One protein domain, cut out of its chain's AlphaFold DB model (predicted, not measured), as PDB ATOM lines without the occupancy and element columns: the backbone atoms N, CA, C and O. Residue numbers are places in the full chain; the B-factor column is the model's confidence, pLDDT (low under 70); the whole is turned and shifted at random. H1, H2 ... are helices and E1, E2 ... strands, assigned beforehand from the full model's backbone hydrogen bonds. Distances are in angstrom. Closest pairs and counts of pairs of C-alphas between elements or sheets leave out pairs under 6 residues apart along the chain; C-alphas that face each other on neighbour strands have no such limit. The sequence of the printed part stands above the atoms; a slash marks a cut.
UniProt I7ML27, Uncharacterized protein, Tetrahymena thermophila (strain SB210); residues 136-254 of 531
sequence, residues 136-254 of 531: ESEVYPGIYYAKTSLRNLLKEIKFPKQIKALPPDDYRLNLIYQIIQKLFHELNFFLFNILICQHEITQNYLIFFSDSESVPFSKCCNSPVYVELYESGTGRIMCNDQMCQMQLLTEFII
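Overview. This is residues 136 to 254 of the 531 residues of an uncharacterized protein of Tetrahymena thermophila (strain SB210) (UniProt I7ML27). One strongly twisted sheet of six strands has the helix H2 packed over one face, and a small two-strand sheet, E1 and E5, sits at one end of its inner strands, by the last residue of E4 and the first of E6. The short helix H1 lies away from the sheet's faces. The 119 printed residues hold two named helices and eight named strands, in the order E1, H1, E2, H2, E3, E4, E5, E6, E7, E8. The larger sheet is antiparallel, in the order E2, E3, E4, E6, E7, E8; the class is mixed, helices and strands, with under half of the residues in named elements. The whole is compact and rounded, with a radius of gyration of the C-alphas of 13.2 A and spans of 32 by 29 by 28 A.

Arrangement. E1, residues 143 to 146, is the antiparallel neighbour of E5, residues 215 to 218, with N 144 and O 217 3.0 A apart. H1, residues 150 to 156, is not on the larger sheet. E2, residues 163 to 165, is an edge strand beside E3, residues 194 to 199, with N 198 and O 164 2.8 A apart. H2, residues 172 to 183, is on the sheet at a height of 9.1 A; with H2 on one face, helix and sheet make two layers. It is only just over E3, E4, residues 205 to 209, and E6, residues 225 to 229, with 3 of its C-alphas falling on each. It runs slantwise to the strands, only just, at 58 degrees to E3 on the local plane. The closest C-alphas of H2 and E3 are those of Leu 173 and Ile 196, 7.3 A apart. E3 and E4 form a hairpin, with N 197 and O 206 2.8 A apart; E4 and E6 are antiparallel neighbours, with N 207 and O 227 within hydrogen-bond range, 2.8 A apart. The closest C-alphas of E5 and E6 are those of Phe 217 and Val 225, 5.3 A apart. E6, E7, residues 234 to 239, and E8, residues 248 to 253, form a meander, each strand the antiparallel neighbour of the one before; N 228 and O 236 are 2.8 A apart, N 235 and O 252 2.9 A. In H2 every O i to N i+4 pair is within hydrogen-bond range, in H1 2 of 3.

Along the chain. C-alpha 143, where E1 begins, is at (-25.482, 10.297, -34.791). H2 measures 16.6 A from its first to its last C-alpha, E3 16.0 A and E7 17.2 A. E8 ends with C-alpha 253 at (-33.066, 25.321, -42.244).

Size, cuts and confidence. The C-alphas of Asp 169 and Gln 245, the two farthest apart, are 37.1 A apart. The printed part has no cut, and no link is long. The mean pLDDT of the printed part is 92.3, and no printed residue is under 70.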
ATOM      1  N   GLU A 136     -18.273   8.284 -35.534       93.81
ATOM      2  CA  GLU A 136     -19.199   9.311 -35.048       93.81
ATOM      3  C   GLU A 136     -19.328  10.450 -36.069       93.81
ATOM      4  O   GLU A 136     -18.362  10.770 -36.757       93.81
ATOM      5  N   SER A 137     -20.513  11.060 -36.172       95.88
ATOM      6  CA  SER A 137     -20.682  12.268 -36.989       95.88
ATOM      7  C   SER A 137     -20.053  13.468 -36.280       95.88
ATOM      8  O   SER A 137     -20.348  13.720 -35.108       95.88
ATOM      9  N   GLU A 138     -19.223  14.232 -36.989       94.56
ATOM     10  CA  GLU A 138     -18.640  15.485 -36.499       94.56
ATOM     11  C   GLU A 138     -19.691  16.608 -36.501       94.56
ATOM     12  O   GLU A 138     -19.656  17.510 -35.662       94.56
ATOM     13  N   VAL A 139     -20.662  16.534 -37.418       94.19
ATOM     14  CA  VAL A 139     -21.741  17.525 -37.569       94.19
ATOM     15  C   VAL A 139     -22.874  17.306 -36.565       94.19
ATOM     16  O   VAL A 139     -23.402  18.271 -36.004       94.19
ATOM     17  N   TYR A 140     -23.270  16.050 -36.337       95.88
ATOM     18  CA  TYR A 140     -24.433  15.699 -35.521       95.88
ATOM     19  C   TYR A 140     -24.027  14.801 -34.343       95.88
ATOM     20  O   TYR A 140     -24.015  13.578 -34.475       95.88
ATOM     21  N   PRO A 141     -23.791  15.365 -33.140       93.31
ATOM     22  CA  PRO A 141     -23.263  14.614 -31.994       93.31
ATOM     23  C   PRO A 141     -24.109  13.411 -31.550       93.31
ATOM     24  O   PRO A 141     -23.599  12.510 -30.888       93.31
ATOM     25  N   GLY A 142     -25.403  13.402 -31.886       94.75
ATOM     26  CA  GLY A 142     -26.340  12.313 -31.598       94.75
ATOM     27  C   GLY A 142     -26.367  11.193 -32.642       94.75
ATOM     28  O   GLY A 142     -27.207  10.301 -32.522       94.75
ATOM     29  N   ILE A 143     -25.499  11.232 -33.658       96.88
ATOM     30  CA  ILE A 143     -25.482  10.297 -34.791       96.88
ATOM     31  C   ILE A 143     -24.098   9.649 -34.915       96.88
ATOM     32  O   ILE A 143     -23.067  10.270 -34.655       96.88
ATOM     33  N   TYR A 144     -24.078   8.384 -35.318       96.38
ATOM     34  CA  TYR A 144     -22.885   7.693 -35.802       96.38
ATOM     35  C   TYR A 144     -23.212   6.917 -37.074       96.38
ATOM     36  O   TYR A 144     -24.374   6.682 -37.405       96.38
ATOM     37  N   TYR A 145     -22.176   6.499 -37.781       95.19
ATOM     38  CA  TYR A 145     -22.261   5.778 -39.032       95.19
ATOM     39  C   TYR A 145     -21.842   4.330 -38.824       95.19
ATOM     40  O   TYR A 145     -20.787   4.049 -38.250       95.19
ATOM     41  N   ALA A 146     -22.681   3.410 -39.291       92.44
ATOM     42  CA  ALA A 146     -22.433   1.981 -39.190       92.44
ATOM     43  C   ALA A 146     -22.614   1.298 -40.545       92.44
ATOM     44  O   ALA A 146     -23.537   1.607 -41.303       92.44
ATOM     45  N   LYS A 147     -21.751   0.318 -40.825       90.12
ATOM     46  CA  LYS A 147     -21.937  -0.595 -41.953       90.12
ATOM     47  C   LYS A 147     -23.030  -1.591 -41.591       90.12
ATOM     48  O   LYS A 147     -22.853  -2.402 -40.685       90.12
ATOM     49  N   THR A 148     -24.153  -1.547 -42.297       85.81
ATOM     50  CA  THR A 148     -25.252  -2.499 -42.107       85.81
ATOM     51  C   THR A 148     -25.683  -3.076 -43.445       85.81
ATOM     52  O   THR A 148     -25.637  -2.403 -44.470       85.81
ATOM     53  N   SER A 149     -26.089  -4.346 -43.454       83.12
ATOM     54  CA  SER A 149     -26.653  -4.941 -44.666       83.12
ATOM     55  C   SER A 149     -28.060  -4.397 -44.903       83.12
ATOM     56  O   SER A 149     -28.833  -4.249 -43.951       83.12
ATOM     57  N   LEU A 150     -28.441  -4.194 -46.167       80.88
ATOM     58  CA  LEU A 150     -29.796  -3.775 -46.540       80.88
ATOM     59  C   LEU A 150     -30.879  -4.653 -45.888       80.88
ATOM     60  O   LEU A 150     -31.888  -4.154 -45.403       80.88
ATOM     61  N   ARG A 151     -30.651  -5.969 -45.795       79.75
ATOM     62  CA  ARG A 151     -31.586  -6.901 -45.144       79.75
ATOM     63  C   ARG A 151     -31.791  -6.598 -43.655       79.75
ATOM     64  O   ARG A 151     -32.901  -6.783 -43.165       79.75
ATOM     65  N   ASN A 152     -30.744  -6.208 -42.929       82.56
ATOM     66  CA  ASN A 152     -30.864  -5.862 -41.511       82.56
ATOM     67  C   ASN A 152     -31.546  -4.510 -41.352       82.56
ATOM     68  O   ASN A 152     -32.485  -4.383 -40.574       82.56
ATOM     69  N   LEU A 153     -31.140  -3.549 -42.176       83.75
ATOM     70  CA  LEU A 153     -31.729  -2.225 -42.217       83.75
ATOM     71  C   LEU A 153     -33.247  -2.279 -42.457       83.75
ATOM     72  O   LEU A 153     -34.008  -1.684 -41.702       83.75
ATOM     73  N   LEU A 154     -33.714  -3.062 -43.433       82.38
ATOM     74  CA  LEU A 154     -35.147  -3.212 -43.724       82.38
ATOM     75  C   LEU A 154     -35.958  -3.829 -42.571       82.38
ATOM     76  O   LEU A 154     -37.170  -3.650 -42.526       82.38
ATOM     77  N   LYS A 155     -35.321  -4.555 -41.642       84.06
ATOM     78  CA  LYS A 155     -35.990  -5.073 -40.435       84.06
ATOM     79  C   LYS A 155     -36.096  -4.026 -39.329       84.06
ATOM     80  O   LYS A 155     -36.967  -4.137 -38.472       84.06
ATOM     81  N   GLU A 156     -35.186  -3.062 -39.326       85.81
ATOM     82  CA  GLU A 156     -35.096  -2.012 -38.311       85.81
ATOM     83  C   GLU A 156     -35.849  -0.748 -38.736       85.81
ATOM     84  O   GLU A 156     -36.307   0.014 -37.881       85.81
ATOM     85  N   ILE A 157     -36.035  -0.535 -40.044       88.06
ATOM     86  CA  ILE A 157     -36.802   0.599 -40.544       88.06
ATOM     87  C   ILE A 157     -38.304   0.382 -40.327       88.06
ATOM     88  O   ILE A 157     -38.946  -0.426 -40.994       88.06
ATOM     89  N   LYS A 158     -38.889   1.169 -39.422       90.06
ATOM     90  CA  LYS A 158     -40.335   1.350 -39.286       90.06
ATOM     91  C   LYS A 158     -40.807   2.510 -40.160       90.06
ATOM     92  O   LYS A 158     -40.492   3.661 -39.892       90.06
ATOM     93  N   PHE A 159     -41.596   2.212 -41.183       90.38
ATOM     94  CA  PHE A 159     -42.195   3.235 -42.034       90.38
ATOM     95  C   PHE A 159     -43.446   3.842 -41.378       90.38
ATOM     96  O   PHE A 159     -44.294   3.092 -40.880       90.38
ATOM     97  N   PRO A 160     -43.602   5.179 -41.379       88.25
ATOM     98  CA  PRO A 160     -44.866   5.809 -41.015       88.25
ATOM     99  C   PRO A 160     -46.014   5.351 -41.925       88.25
ATOM    100  O   PRO A 160     -45.802   4.930 -43.062       88.25
ATOM    101  N   LYS A 161     -47.250   5.424 -41.422       89.75
ATOM    102  CA  LYS A 161     -48.448   5.128 -42.223       89.75
ATOM    103  C   LYS A 161     -48.624   6.205 -43.303       89.75
ATOM    104  O   LYS A 161     -48.187   7.329 -43.102       89.75
ATOM    105  N   GLN A 162     -49.308   5.871 -44.403       93.25
ATOM    106  CA  GLN A 162     -49.680   6.826 -45.466       93.25
ATOM    107  C   GLN A 162     -48.478   7.513 -46.130       93.25
ATOM    108  O   GLN A 162     -48.496   8.713 -46.410       93.25
ATOM    109  N   ILE A 163     -47.415   6.750 -46.368       94.25
ATOM    110  CA  ILE A 163     -46.281   7.210 -47.161       94.25
ATOM    111  C   ILE A 163     -46.276   6.495 -48.506       94.25
ATOM    112  O   ILE A 163     -46.525   5.289 -48.585       94.25
ATOM    113  N   LYS A 164     -45.934   7.235 -49.556       95.00
ATOM    114  CA  LYS A 164     -45.764   6.700 -50.904       95.00
ATOM    115  C   LYS A 164     -44.367   7.032 -51.405       95.00
ATOM    116  O   LYS A 164     -43.941   8.181 -51.323       95.00
ATOM    117  N   ALA A 165     -43.647   6.035 -51.911       94.62
ATOM    118  CA  ALA A 165     -42.354   6.268 -52.549       94.62
ATOM    119  C   ALA A 165     -42.525   7.186 -53.768       94.62
ATOM    120  O   ALA A 165     -43.495   7.046 -54.523       94.62
ATOM    121  N   LEU A 166     -41.594   8.121 -53.957       93.56
ATOM    122  CA  LEU A 166     -41.597   8.951 -55.154       93.56
ATOM    123  C   LEU A 166     -41.289   8.104 -56.403       93.56
ATOM    124  O   LEU A 166     -40.469   7.186 -56.330       93.56
ATOM    125  N   PRO A 167     -41.922   8.402 -57.554       92.50
ATOM    126  CA  PRO A 167     -41.574   7.768 -58.821       92.50
ATOM    127  C   PRO A 167     -40.110   8.039 -59.202       92.50
ATOM    128  O   PRO A 167     -39.618   9.133 -58.938       92.50
ATOM    129  N   PRO A 168     -39.422   7.105 -59.881       89.00
ATOM    130  CA  PRO A 168     -38.022   7.281 -60.282       89.00
ATOM    131  C   PRO A 168     -37.799   8.446 -61.263       89.00
ATOM    132  O   PRO A 168     -36.712   9.016 -61.293       89.00
ATOM    133  N   ASP A 169     -38.825   8.823 -62.030       88.56
ATOM    134  CA  ASP A 169     -38.776   9.933 -62.993       88.56
ATOM    135  C   ASP A 169     -39.100  11.298 -62.361       88.56
ATOM    136  O   ASP A 169     -39.168  12.319 -63.049       88.56
ATOM    137  N   ASP A 170     -39.336  11.334 -61.049       92.19
ATOM    138  CA  ASP A 170     -39.708  12.553 -60.350       92.19
ATOM    139  C   ASP A 170     -38.509  13.513 -60.250       92.19
ATOM    140  O   ASP A 170     -37.485  13.218 -59.629       92.19
ATOM    141  N   TYR A 171     -38.643  14.703 -60.848       86.38
ATOM    142  CA  TYR A 171     -37.588  15.724 -60.884       86.38
ATOM    143  C   TYR A 171     -37.107  16.139 -59.484       86.38
ATOM    144  O   TYR A 171     -35.962  16.574 -59.316       86.38
ATOM    145  N   ARG A 172     -37.973  15.984 -58.475       89.00
ATOM    146  CA  ARG A 172     -37.729  16.352 -57.080       89.00
ATOM    147  C   ARG A 172     -36.648  15.484 -56.436       89.00
ATOM    148  O   ARG A 172     -35.943  15.962 -55.548       89.00
ATOM    149  N   LEU A 173     -36.455  14.253 -56.919       92.12
ATOM    150  CA  LEU A 173     -35.450  13.316 -56.404       92.12
ATOM    151  C   LEU A 173     -34.037  13.906 -56.427       92.12
ATOM    152  O   LEU A 173     -33.329  13.844 -55.425       92.12
ATOM    153  N   ASN A 174     -33.642  14.526 -57.543       90.25
ATOM    154  CA  ASN A 174     -32.304  15.107 -57.692       90.25
ATOM    155  C   ASN A 174     -32.073  16.276 -56.729       90.25
ATOM    156  O   ASN A 174     -30.987  16.407 -56.165       90.25
ATOM    157  N   LEU A 175     -33.093  17.114 -56.527       90.62
ATOM    158  CA  LEU A 175     -33.020  18.244 -55.606       90.62
ATOM    159  C   LEU A 175     -32.899  17.765 -54.157       90.62
ATOM    160  O   LEU A 175     -32.009  18.209 -53.432       90.62
ATOM    161  N   ILE A 176     -33.751  16.817 -53.753       93.94
ATOM    162  CA  ILE A 176     -33.710  16.220 -52.412       93.94
ATOM    163  C   ILE A 176     -32.353  15.560 -52.188       93.94
ATOM    164  O   ILE A 176     -31.715  15.816 -51.174       93.94
ATOM    165  N   TYR A 177     -31.851  14.793 -53.151       94.62
ATOM    166  CA  TYR A 177     -30.529  14.184 -53.054       94.62
ATOM    167  C   TYR A 177     -29.414  15.209 -52.819       94.62
ATOM    168  O   TYR A 177     -28.607  15.015 -51.915       94.62
ATOM    169  N   GLN A 178     -29.391  16.329 -53.551       92.44
ATOM    170  CA  GLN A 178     -28.392  17.384 -53.329       92.44
ATOM    171  C   GLN A 178     -28.479  17.990 -51.921       92.44
ATOM    172  O   GLN A 178     -27.452  18.325 -51.329       92.44
ATOM    173  N   ILE A 179     -29.691  18.129 -51.381       93.31
ATOM    174  CA  ILE A 179     -29.910  18.599 -50.008       93.31
ATOM    175  C   ILE A 179     -29.335  17.589 -49.014       93.31
ATOM    176  O   ILE A 179     -28.528  17.962 -48.164       93.31
ATOM    177  N   ILE A 180     -29.699  16.312 -49.141       95.38
ATOM    178  CA  ILE A 180     -29.242  15.260 -48.224       95.38
ATOM    179  C   ILE A 180     -27.723  15.072 -48.321       95.38
ATOM    180  O   ILE A 180     -27.069  14.930 -47.291       95.38
ATOM    181  N   GLN A 181     -27.144  15.162 -49.521       94.38
ATOM    182  CA  GLN A 181     -25.697  15.078 -49.731       94.38
ATOM    183  C   GLN A 181     -24.947  16.223 -49.037       94.38
ATOM    184  O   GLN A 181     -23.854  16.017 -48.519       94.38
ATOM    185  N   LYS A 182     -25.529  17.428 -48.981       92.38
ATOM    186  CA  LYS A 182     -24.955  18.542 -48.209       92.38
ATOM    187  C   LYS A 182     -25.101  18.332 -46.701       92.38
ATOM    188  O   LYS A 182     -24.159  18.607 -45.960       92.38
ATOM    189  N   LEU A 183     -26.263  17.850 -46.250       93.88
ATOM    190  CA  LEU A 183     -26.527  17.606 -44.828       93.88
ATOM    191  C   LEU A 183     -25.618  16.518 -44.254       93.88
ATOM    192  O   LEU A 183     -25.130  16.683 -43.141       93.88
ATOM    193  N   PHE A 184     -25.374  15.451 -45.014       94.75
ATOM    194  CA  PHE A 184     -24.528  14.318 -44.643       94.75
ATOM    195  C   PHE A 184     -23.293  14.245 -45.543       94.75
ATOM    196  O   PHE A 184     -23.007  13.211 -46.139       94.75
ATOM    197  N   HIS A 185     -22.552  15.350 -45.653       93.88
ATOM    198  CA  HIS A 185     -21.345  15.427 -46.488       93.88
ATOM    199  C   HIS A 185     -20.215  14.485 -46.034       93.88
ATOM    200  O   HIS A 185     -19.294  14.213 -46.798       93.88
ATOM    201  N   GLU A 186     -20.295  13.990 -44.798       93.62
ATOM    202  CA  GLU A 186     -19.403  12.977 -44.225       93.62
ATOM    203  C   GLU A 186     -19.671  11.572 -44.790       93.62
ATOM    204  O   GLU A 186     -18.817  10.689 -44.707       93.62
ATOM    205  N   LEU A 187     -20.856  11.350 -45.369       92.75
ATOM    206  CA  LEU A 187     -21.246  10.087 -45.978       92.75
ATOM    207  C   LEU A 187     -21.042  10.127 -47.492       92.75
ATOM    208  O   LEU A 187     -21.512  11.024 -48.186       92.75
ATOM    209  N   ASN A 188     -20.415   9.079 -48.021       91.19
ATOM    210  CA  ASN A 188     -20.368   8.839 -49.457       91.19
ATOM    211  C   ASN A 188     -21.517   7.906 -49.862       91.19
ATOM    212  O   ASN A 188     -21.517   6.722 -49.519       91.19
ATOM    213  N   PHE A 189     -22.511   8.441 -50.567       93.12
ATOM    214  CA  PHE A 189     -23.663   7.691 -51.058       93.12
ATOM    215  C   PHE A 189     -24.186   8.300 -52.366       93.12
ATOM    216  O   PHE A 189     -23.915   9.458 -52.679       93.12
ATOM    217  N   PHE A 190     -24.940   7.511 -53.129       93.38
ATOM    218  CA  PHE A 190     -25.563   7.903 -54.392       93.38
ATOM    219  C   PHE A 190     -27.086   8.016 -54.251       93.38
ATOM    220  O   PHE A 190     -27.668   7.570 -53.264       93.38
ATOM    221  N   LEU A 191     -27.759   8.564 -55.267       91.81
ATOM    222  CA  LEU A 191     -29.221   8.716 -55.281       91.81
ATOM    223  C   LEU A 191     -29.963   7.389 -55.040       91.81
ATOM    224  O   LEU A 191     -30.948   7.364 -54.316       91.81
ATOM    225  N   PHE A 192     -29.475   6.279 -55.601       91.38
ATOM    226  CA  PHE A 192     -30.078   4.956 -55.397       91.38
ATOM    227  C   PHE A 192     -29.846   4.386 -53.987       91.38
ATOM    228  O   PHE A 192     -30.444   3.373 -53.637       91.38
ATOM    229  N   ASN A 193     -28.993   5.027 -53.178       92.94
ATOM    230  CA  ASN A 193     -28.772   4.659 -51.784       92.94
ATOM    231  C   ASN A 193     -29.715   5.385 -50.808       92.94
ATOM    232  O   ASN A 193     -29.525   5.322 -49.593       92.94
ATOM    233  N   ILE A 194     -30.705   6.119 -51.309       93.88
ATOM    234  CA  ILE A 194     -31.741   6.728 -50.479       93.88
ATOM    235  C   ILE A 194     -33.121   6.388 -51.032       93.88
ATOM    236  O   ILE A 194     -33.359   6.408 -52.238       93.88
ATOM    237  N   LEU A 195     -34.048   6.109 -50.126       94.12
ATOM    238  CA  LEU A 195     -35.461   5.959 -50.419       94.12
ATOM    239  C   LEU A 195     -36.172   7.246 -50.017       94.12
ATOM    240  O   LEU A 195     -36.221   7.595 -48.837       94.12
ATOM    241  N   ILE A 196     -36.723   7.943 -51.007       95.62
ATOM    242  CA  ILE A 196     -37.475   9.179 -50.805       95.62
ATOM    243  C   ILE A 196     -38.965   8.865 -50.925       95.62
ATOM    244  O   ILE A 196     -39.455   8.464 -51.982       95.62
ATOM    245  N   CYS A 197     -39.685   9.077 -49.833       96.00
ATOM    246  CA  CYS A 197     -41.129   8.928 -49.747       96.00
ATOM    247  C   CYS A 197     -41.790  10.287 -49.525       96.00
ATOM    248  O   CYS A 197     -41.186  11.193 -48.960       96.00
ATOM    249  N   GLN A 198     -43.048  10.414 -49.926       96.25
ATOM    250  CA  GLN A 198     -43.897  11.557 -49.629       96.25
ATOM    251  C   GLN A 198     -45.063  11.101 -48.750       96.25
ATOM    252  O   GLN A 198     -45.693  10.077 -49.024       96.25
ATOM    253  N   HIS A 199     -45.338  11.845 -47.684       95.38
ATOM    254  CA  HIS A 199     -46.504  11.615 -46.840       95.38
ATOM    255  C   HIS A 199     -47.768  12.105 -47.556       95.38
ATOM    256  O   HIS A 199     -47.826  13.249 -47.999       95.38
ATOM    257  N   GLU A 200     -48.809  11.278 -47.634       93.19
ATOM    258  CA  GLU A 200     -50.010  11.576 -48.431       93.19
ATOM    259  C   GLU A 200     -50.807  12.769 -47.879       93.19
ATOM    260  O   GLU A 200     -51.287  13.600 -48.643       93.19
ATOM    261  N   ILE A 201     -50.915  12.888 -46.551       92.44
ATOM    262  CA  ILE A 201     -51.626  14.006 -45.909       92.44
ATOM    263  C   ILE A 201     -50.769  15.274 -45.822       92.44
ATOM    264  O   ILE A 201     -51.177  16.323 -46.309       92.44
ATOM    265  N   THR A 202     -49.599  15.209 -45.178       92.06
ATOM    266  CA  THR A 202     -48.798  16.415 -44.900       92.06
ATOM    267  C   THR A 202     -47.983  16.894 -46.093       92.06
ATOM    268  O   THR A 202     -47.477  18.008 -46.052       92.06
ATOM    269  N   GLN A 203     -47.835  16.065 -47.133       91.88
ATOM    270  CA  GLN A 203     -46.978  16.310 -48.298       91.88
ATOM    271  C   GLN A 203     -45.480  16.447 -47.970       91.88
ATOM    272  O   GLN A 203     -44.686  16.715 -48.870       91.88
ATOM    273  N   ASN A 204     -45.067  16.179 -46.724       94.69
ATOM    274  CA  ASN A 204     -43.662  16.176 -46.314       94.69
ATOM    275  C   ASN A 204     -42.900  15.031 -46.981       94.69
ATOM    276  O   ASN A 204     -43.450  13.945 -47.199       94.69
ATOM    277  N   TYR A 205     -41.610  15.242 -47.224       96.25
ATOM    278  CA  TYR A 205     -40.728  14.201 -47.735       96.25
ATOM    279  C   TYR A 205     -40.027  13.489 -46.586       96.25
ATOM    280  O   TYR A 205     -39.436  14.130 -45.721       96.25
ATOM    281  N   LEU A 206     -40.071  12.162 -46.596       97.06
ATOM    282  CA  LEU A 206     -39.365  11.302 -45.661       97.06
ATOM    283  C   LEU A 206     -38.257  10.576 -46.412       97.06
ATOM    284  O   LEU A 206     -38.529   9.839 -47.359       97.06
ATOM    285  N   ILE A 207     -37.016  10.792 -45.991       96.81
ATOM    286  CA  ILE A 207     -35.833  10.229 -46.630       96.81
ATOM    287  C   ILE A 207     -35.204   9.200 -45.704       96.81
ATOM    288  O   ILE A 207     -34.791   9.521 -44.587       96.81
ATOM    289  N   PHE A 208     -35.095   7.975 -46.203       95.56
ATOM    290  CA  PHE A 208     -34.439   6.861 -45.533       95.56
ATOM    291  C   PHE A 208     -33.159   6.509 -46.283       95.56
ATOM    292  O   PHE A 208     -33.148   6.459 -47.509       95.56
ATOM    293  N   PHE A 209     -32.080   6.235 -45.561       93.88
ATOM    294  CA  PHE A 209     -30.852   5.724 -46.162       93.88
ATOM    295  C   PHE A 209     -31.005   4.229 -46.397       93.88
ATOM    296  O   PHE A 209     -31.367   3.510 -45.472       93.88
ATOM    297  N   SER A 210     -30.749   3.767 -47.618       85.06
ATOM    298  CA  SER A 210     -30.852   2.370 -48.033       85.06
ATOM    299  C   SER A 210     -29.576   1.927 -48.733       85.06
ATOM    300  O   SER A 210     -29.165   2.543 -49.703       85.06
ATOM    301  N   ASP A 211     -28.976   0.818 -48.311       75.75
ATOM    302  CA  ASP A 211     -27.881   0.185 -49.064       75.75
ATOM    303  C   ASP A 211     -26.639   1.078 -49.290       75.75
ATOM    304  O   ASP A 211     -25.912   0.908 -50.265       75.75
ATOM    305  N   SER A 212     -26.393   2.070 -48.427       80.69
ATOM    306  CA  SER A 212     -25.142   2.834 -48.432       80.69
ATOM    307  C   SER A 212     -24.022   2.049 -47.741       80.69
ATOM    308  O   SER A 212     -24.278   1.206 -46.881       80.69
ATOM    309  N   GLU A 213     -22.759   2.347 -48.077       85.44
ATOM    310  CA  GLU A 213     -21.606   1.724 -47.404       85.44
ATOM    311  C   GLU A 213     -21.669   1.935 -45.884       85.44
ATOM    312  O   GLU A 213     -21.327   1.040 -45.112       85.44
ATOM    313  N   SER A 214     -22.139   3.114 -45.476       91.06
ATOM    314  CA  SER A 214     -22.383   3.479 -44.085       91.06
ATOM    315  C   SER A 214     -23.746   4.156 -43.970       91.06
ATOM    316  O   SER A 214     -24.088   5.010 -44.790       91.06
ATOM    317  N   VAL A 215     -24.532   3.773 -42.968       93.62
ATOM    318  CA  VAL A 215     -25.878   4.301 -42.705       93.62
ATOM    319  C   VAL A 215     -25.848   5.090 -41.391       93.62
ATOM    320  O   VAL A 215     -25.176   4.648 -40.455       93.62
ATOM    321  N   PRO A 216     -26.546   6.235 -41.286       96.00
ATOM    322  CA  PRO A 216     -26.652   6.970 -40.033       96.00
ATOM    323  C   PRO A 216     -27.576   6.261 -39.035       96.00
ATOM    324  O   PRO A 216     -28.725   5.936 -39.342       96.00
ATOM    325  N   PHE A 217     -27.074   6.074 -37.819       95.94
ATOM    326  CA  PHE A 217     -27.783   5.532 -36.665       95.94
ATOM    327  C   PHE A 217     -27.785   6.539 -35.517       95.94
ATOM    328  O   PHE A 217     -26.838   7.302 -35.322       95.94
ATOM    329  N   SER A 218     -28.862   6.536 -34.739       96.88
ATOM    330  CA  SER A 218     -28.998   7.384 -33.564       96.88
ATOM    331  C   SER A 218     -28.242   6.797 -32.370       96.88
ATOM    332  O   SER A 218     -28.360   5.611 -32.061       96.88
ATOM    333  N   LYS A 219     -27.514   7.639 -31.627       95.62
ATOM    334  CA  LYS A 219     -26.858   7.240 -30.368       95.62
ATOM    335  C   LYS A 219     -27.859   6.908 -29.261       95.62
ATOM    336  O   LYS A 219     -27.543   6.131 -28.370       95.62
ATOM    337  N   CYS A 220     -29.059   7.489 -29.303       94.50
ATOM    338  CA  CYS A 220     -30.058   7.313 -28.250       94.50
ATOM    339  C   CYS A 220     -30.683   5.914 -28.242       94.50
ATOM    340  O   CYS A 220     -30.881   5.350 -27.172       94.50
ATOM    341  N   CYS A 221     -31.000   5.365 -29.418       94.81
ATOM    342  CA  CYS A 221     -31.783   4.135 -29.534       94.81
ATOM    343  C   CYS A 221     -31.098   3.074 -30.421       94.81
ATOM    344  O   CYS A 221     -31.677   2.011 -30.626       94.81
ATOM    345  N   ASN A 222     -29.882   3.337 -30.938       93.94
ATOM    346  CA  ASN A 222     -29.186   2.486 -31.921       93.94
ATOM    347  C   ASN A 222     -30.141   2.075 -33.053       93.94
ATOM    348  O   ASN A 222     -30.296   0.906 -33.394       93.94
ATOM    349  N   SER A 223     -30.865   3.064 -33.574       94.62
ATOM    350  CA  SER A 223     -31.871   2.872 -34.612       94.62
ATOM    351  C   SER A 223     -31.503   3.714 -35.829       94.62
ATOM    352  O   SER A 223     -30.918   4.788 -35.643       94.62
ATOM    353  N   PRO A 224     -31.828   3.269 -37.059       95.62
ATOM    354  CA  PRO A 224     -31.595   4.064 -38.253       95.62
ATOM    355  C   PRO A 224     -32.185   5.469 -38.121       95.62
ATOM    356  O   PRO A 224     -33.200   5.685 -37.454       95.62
ATOM    357  N   VAL A 225     -31.544   6.434 -38.759       96.50
ATOM    358  CA  VAL A 225     -32.018   7.816 -38.814       96.50
ATOM    359  C   VAL A 225     -32.750   8.046 -40.133       96.50
ATOM    360  O   VAL A 225     -32.334   7.545 -41.178       96.50
ATOM    361  N   TYR A 226     -33.825   8.831 -40.090       96.81
ATOM    362  CA  TYR A 226     -34.492   9.341 -41.287       96.81
ATOM    363  C   TYR A 226     -34.582  10.866 -41.242       96.81
ATOM    364  O   TYR A 226     -34.498  11.486 -40.180       96.81
ATOM    365  N   VAL A 227     -34.737  11.480 -42.411       97.56
ATOM    366  CA  VAL A 227     -34.878  12.932 -42.546       97.56
ATOM    367  C   VAL A 227     -36.306  13.256 -42.948       97.56
ATOM    368  O   VAL A 227     -36.824  12.674 -43.897       97.56
ATOM    369  N   GLU A 228     -36.933  14.191 -42.245       97.06
ATOM    370  CA  GLU A 228     -38.204  14.793 -42.639       97.06
ATOM    371  C   GLU A 228     -37.929  16.179 -43.230       97.06
ATOM    372  O   GLU A 228     -37.368  17.049 -42.564       97.06
ATOM    373  N   LEU A 229     -38.305  16.389 -44.487       95.88
ATOM    374  CA  LEU A 229     -38.112  17.645 -45.203       95.88
ATOM    375  C   LEU A 229     -39.469  18.275 -45.527       95.88
ATOM    376  O   LEU A 229     -40.321  17.654 -46.169       95.88
ATOM    377  N   TYR A 230     -39.640  19.524 -45.102       92.75
ATOM    378  CA  TYR A 230     -40.841  20.315 -45.344       92.75
ATOM    379  C   TYR A 230     -40.704  21.138 -46.626       92.75
ATOM    380  O   TYR A 230     -39.612  21.555 -47.021       92.75
ATOM    381  N   GLU A 231     -41.840  21.458 -47.243       85.44
ATOM    382  CA  GLU A 231     -41.885  22.314 -48.432       85.44
ATOM    383  C   GLU A 231     -41.321  23.724 -48.213       85.44
ATOM    384  O   GLU A 231     -40.841  24.362 -49.148       85.44
ATOM    385  N   SER A 232     -41.347  24.197 -46.968       84.62
ATOM    386  CA  SER A 232     -40.801  25.484 -46.532       84.62
ATOM    387  C   SER A 232     -39.273  25.564 -46.582       84.62
ATOM    388  O   SER A 232     -38.727  26.637 -46.341       84.62
ATOM    389  N   GLY A 233     -38.568  24.453 -46.828       85.06
ATOM    390  CA  GLY A 233     -37.106  24.415 -46.754       85.06
ATOM    391  C   GLY A 233     -36.549  24.171 -45.357       85.06
ATOM    392  O   GLY A 233     -35.334  24.088 -45.175       85.06
ATOM    393  N   THR A 234     -37.422  24.026 -44.366       92.50
ATOM    394  CA  THR A 234     -37.044  23.513 -43.050       92.50
ATOM    395  C   THR A 234     -37.035  21.991 -43.081       92.50
ATOM    396  O   THR A 234     -37.762  21.373 -43.858       92.50
ATOM    397  N   GLY A 235     -36.261  21.367 -42.206       95.94
ATOM    398  CA  GLY A 235     -36.287  19.921 -42.047       95.94
ATOM    399  C   GLY A 235     -35.809  19.472 -40.678       95.94
ATOM    400  O   GLY A 235     -35.318  20.261 -39.865       95.94
ATOM    401  N   ARG A 236     -36.013  18.189 -40.412       97.06
ATOM    402  CA  ARG A 236     -35.734  17.525 -39.142       97.06
ATOM    403  C   ARG A 236     -35.011  16.221 -39.395       97.06
ATOM    404  O   ARG A 236     -35.312  15.511 -40.350       97.06
ATOM    405  N   ILE A 237     -34.072  15.899 -38.522       97.50
ATOM    406  CA  ILE A 237     -33.401  14.605 -38.497       97.50
ATOM    407  C   ILE A 237     -33.960  13.834 -37.308       97.50
ATOM    408  O   ILE A 237     -33.906  14.311 -36.171       97.50
ATOM    409  N   MET A 238     -34.523  12.663 -37.584       97.19
ATOM    410  CA  MET A 238     -35.354  11.913 -36.653       97.19
ATOM    411  C   MET A 238     -34.781  10.515 -36.408       97.19
ATOM    412  O   MET A 238     -34.329   9.832 -37.327       97.19
ATOM    413  N   CYS A 239     -34.840  10.063 -35.160       97.06
ATOM    414  CA  CYS A 239     -34.648   8.669 -34.798       97.06
ATOM    415  C   CYS A 239     -35.855   7.847 -35.266       97.06
ATOM    416  O   CYS A 239     -37.005   8.226 -35.033       97.06
ATOM    417  N   ASN A 240     -35.596   6.702 -35.894       95.25
ATOM    418  CA  ASN A 240     -36.653   5.859 -36.437       95.25
ATOM    419  C   ASN A 240     -37.313   4.910 -35.421       95.25
ATOM    420  O   ASN A 240     -38.251   4.183 -35.759       95.25
ATOM    421  N   ASP A 241     -36.858   4.902 -34.167       95.00
ATOM    422  CA  ASP A 241     -37.527   4.131 -33.125       95.00
ATOM    423  C   ASP A 241     -38.713   4.907 -32.529       95.00
ATOM    424  O   ASP A 241     -38.558   5.954 -31.907       95.00
ATOM    425  N   GLN A 242     -39.915   4.353 -32.695       89.88
ATOM    426  CA  GLN A 242     -41.181   4.922 -32.213       89.88
ATOM    427  C   GLN A 242     -41.258   5.031 -30.685       89.88
ATOM    428  O   GLN A 242     -42.026   5.838 -30.173       89.88
ATOM    429  N   MET A 243     -40.486   4.217 -29.959       93.31
ATOM    430  CA  MET A 243     -40.443   4.249 -28.492       93.31
ATOM    431  C   MET A 243     -39.360   5.200 -27.962       93.31
ATOM    432  O   MET A 243     -39.168   5.314 -26.750       93.31
ATOM    433  N   CYS A 244     -38.637   5.876 -28.857       93.44
ATOM    434  CA  CYS A 244     -37.516   6.718 -28.488       93.44
ATOM    435  C   CYS A 244     -38.007   8.037 -27.874       93.44
ATOM    436  O   CYS A 244     -38.698   8.820 -28.520       93.44
ATOM    437  N   GLN A 245     -37.601   8.317 -26.632       93.62
ATOM    438  CA  GLN A 245     -37.962   9.562 -25.935       93.62
ATOM    439  C   GLN A 245     -37.380  10.809 -26.617       93.62
ATOM    440  O   GLN A 245     -37.949  11.894 -26.532       93.62
ATOM    441  N   MET A 246     -36.246  10.651 -27.303       92.56
ATOM    442  CA  MET A 246     -35.566  11.703 -28.059       92.56
ATOM    443  C   MET A 246     -35.668  11.420 -29.557       92.56
ATOM    444  O   MET A 246     -34.674  11.135 -30.222       92.56
ATOM    445  N   GLN A 247     -36.894  11.447 -30.080       94.12
ATOM    446  CA  GLN A 247     -37.122  11.158 -31.493       94.12
ATOM    447  C   GLN A 247     -36.523  12.236 -32.405       94.12
ATOM    448  O   GLN A 247     -35.960  11.913 -33.443       94.12
ATOM    449  N   LEU A 248     -36.602  13.509 -32.017       96.56
ATOM    450  CA  LEU A 248     -35.979  14.608 -32.747       96.56
ATOM    451  C   LEU A 248     -34.500  14.727 -32.360       96.56
ATOM    452  O   LEU A 248     -34.187  15.028 -31.209       96.56
ATOM    453  N   LEU A 249     -33.604  14.517 -33.324       96.19
ATOM    454  CA  LEU A 249     -32.156  14.616 -33.117       96.19
ATOM    455  C   LEU A 249     -31.645  16.028 -33.407       96.19
ATOM    456  O   LEU A 249     -30.843  16.560 -32.644       96.19
ATOM    457  N   THR A 250     -32.111  16.640 -34.499       96.19
ATOM    458  CA  THR A 250     -31.797  18.033 -34.834       96.19
ATOM    459  C   THR A 250     -32.809  18.618 -35.817       96.19
ATOM    460  O   THR A 250     -33.450  17.890 -36.577       96.19
ATOM    461  N   GLU A 251     -32.907  19.944 -35.842       95.94
ATOM    462  CA  GLU A 251     -33.616  20.702 -36.873       95.94
ATOM    463  C   GLU A 251     -32.610  21.462 -37.739       95.94
ATOM    464  O   GLU A 251     -31.547  21.881 -37.268       95.94
ATOM    465  N   PHE A 252     -32.946  21.662 -39.006       93.62
ATOM    466  CA  PHE A 252     -32.145  22.449 -39.931       93.62
ATOM    467  C   PHE A 252     -33.035  23.326 -40.806       93.62
ATOM    468  O   PHE A 252     -34.216  23.053 -41.034       93.62
ATOM    469  N   ILE A 253     -32.440  24.405 -41.299       90.94
ATOM    470  CA  ILE A 253     -33.066  25.321 -42.244       90.94
ATOM    471  C   ILE A 253     -32.145  25.398 -43.449       90.94
ATOM    472  O   ILE A 253     -30.946  25.652 -43.310       90.94
ATOM    473  N   ILE A 254     -32.702  25.156 -44.628       86.25
ATOM    474  CA  ILE A 254     -31.980  25.309 -45.879       86.25
ATOM    475  C   ILE A 254     -32.165  26.758 -46.318       86.25
ATOM    476  O   ILE A 254     -33.260  27.172 -46.697       86.25
TER     477      ILE A 254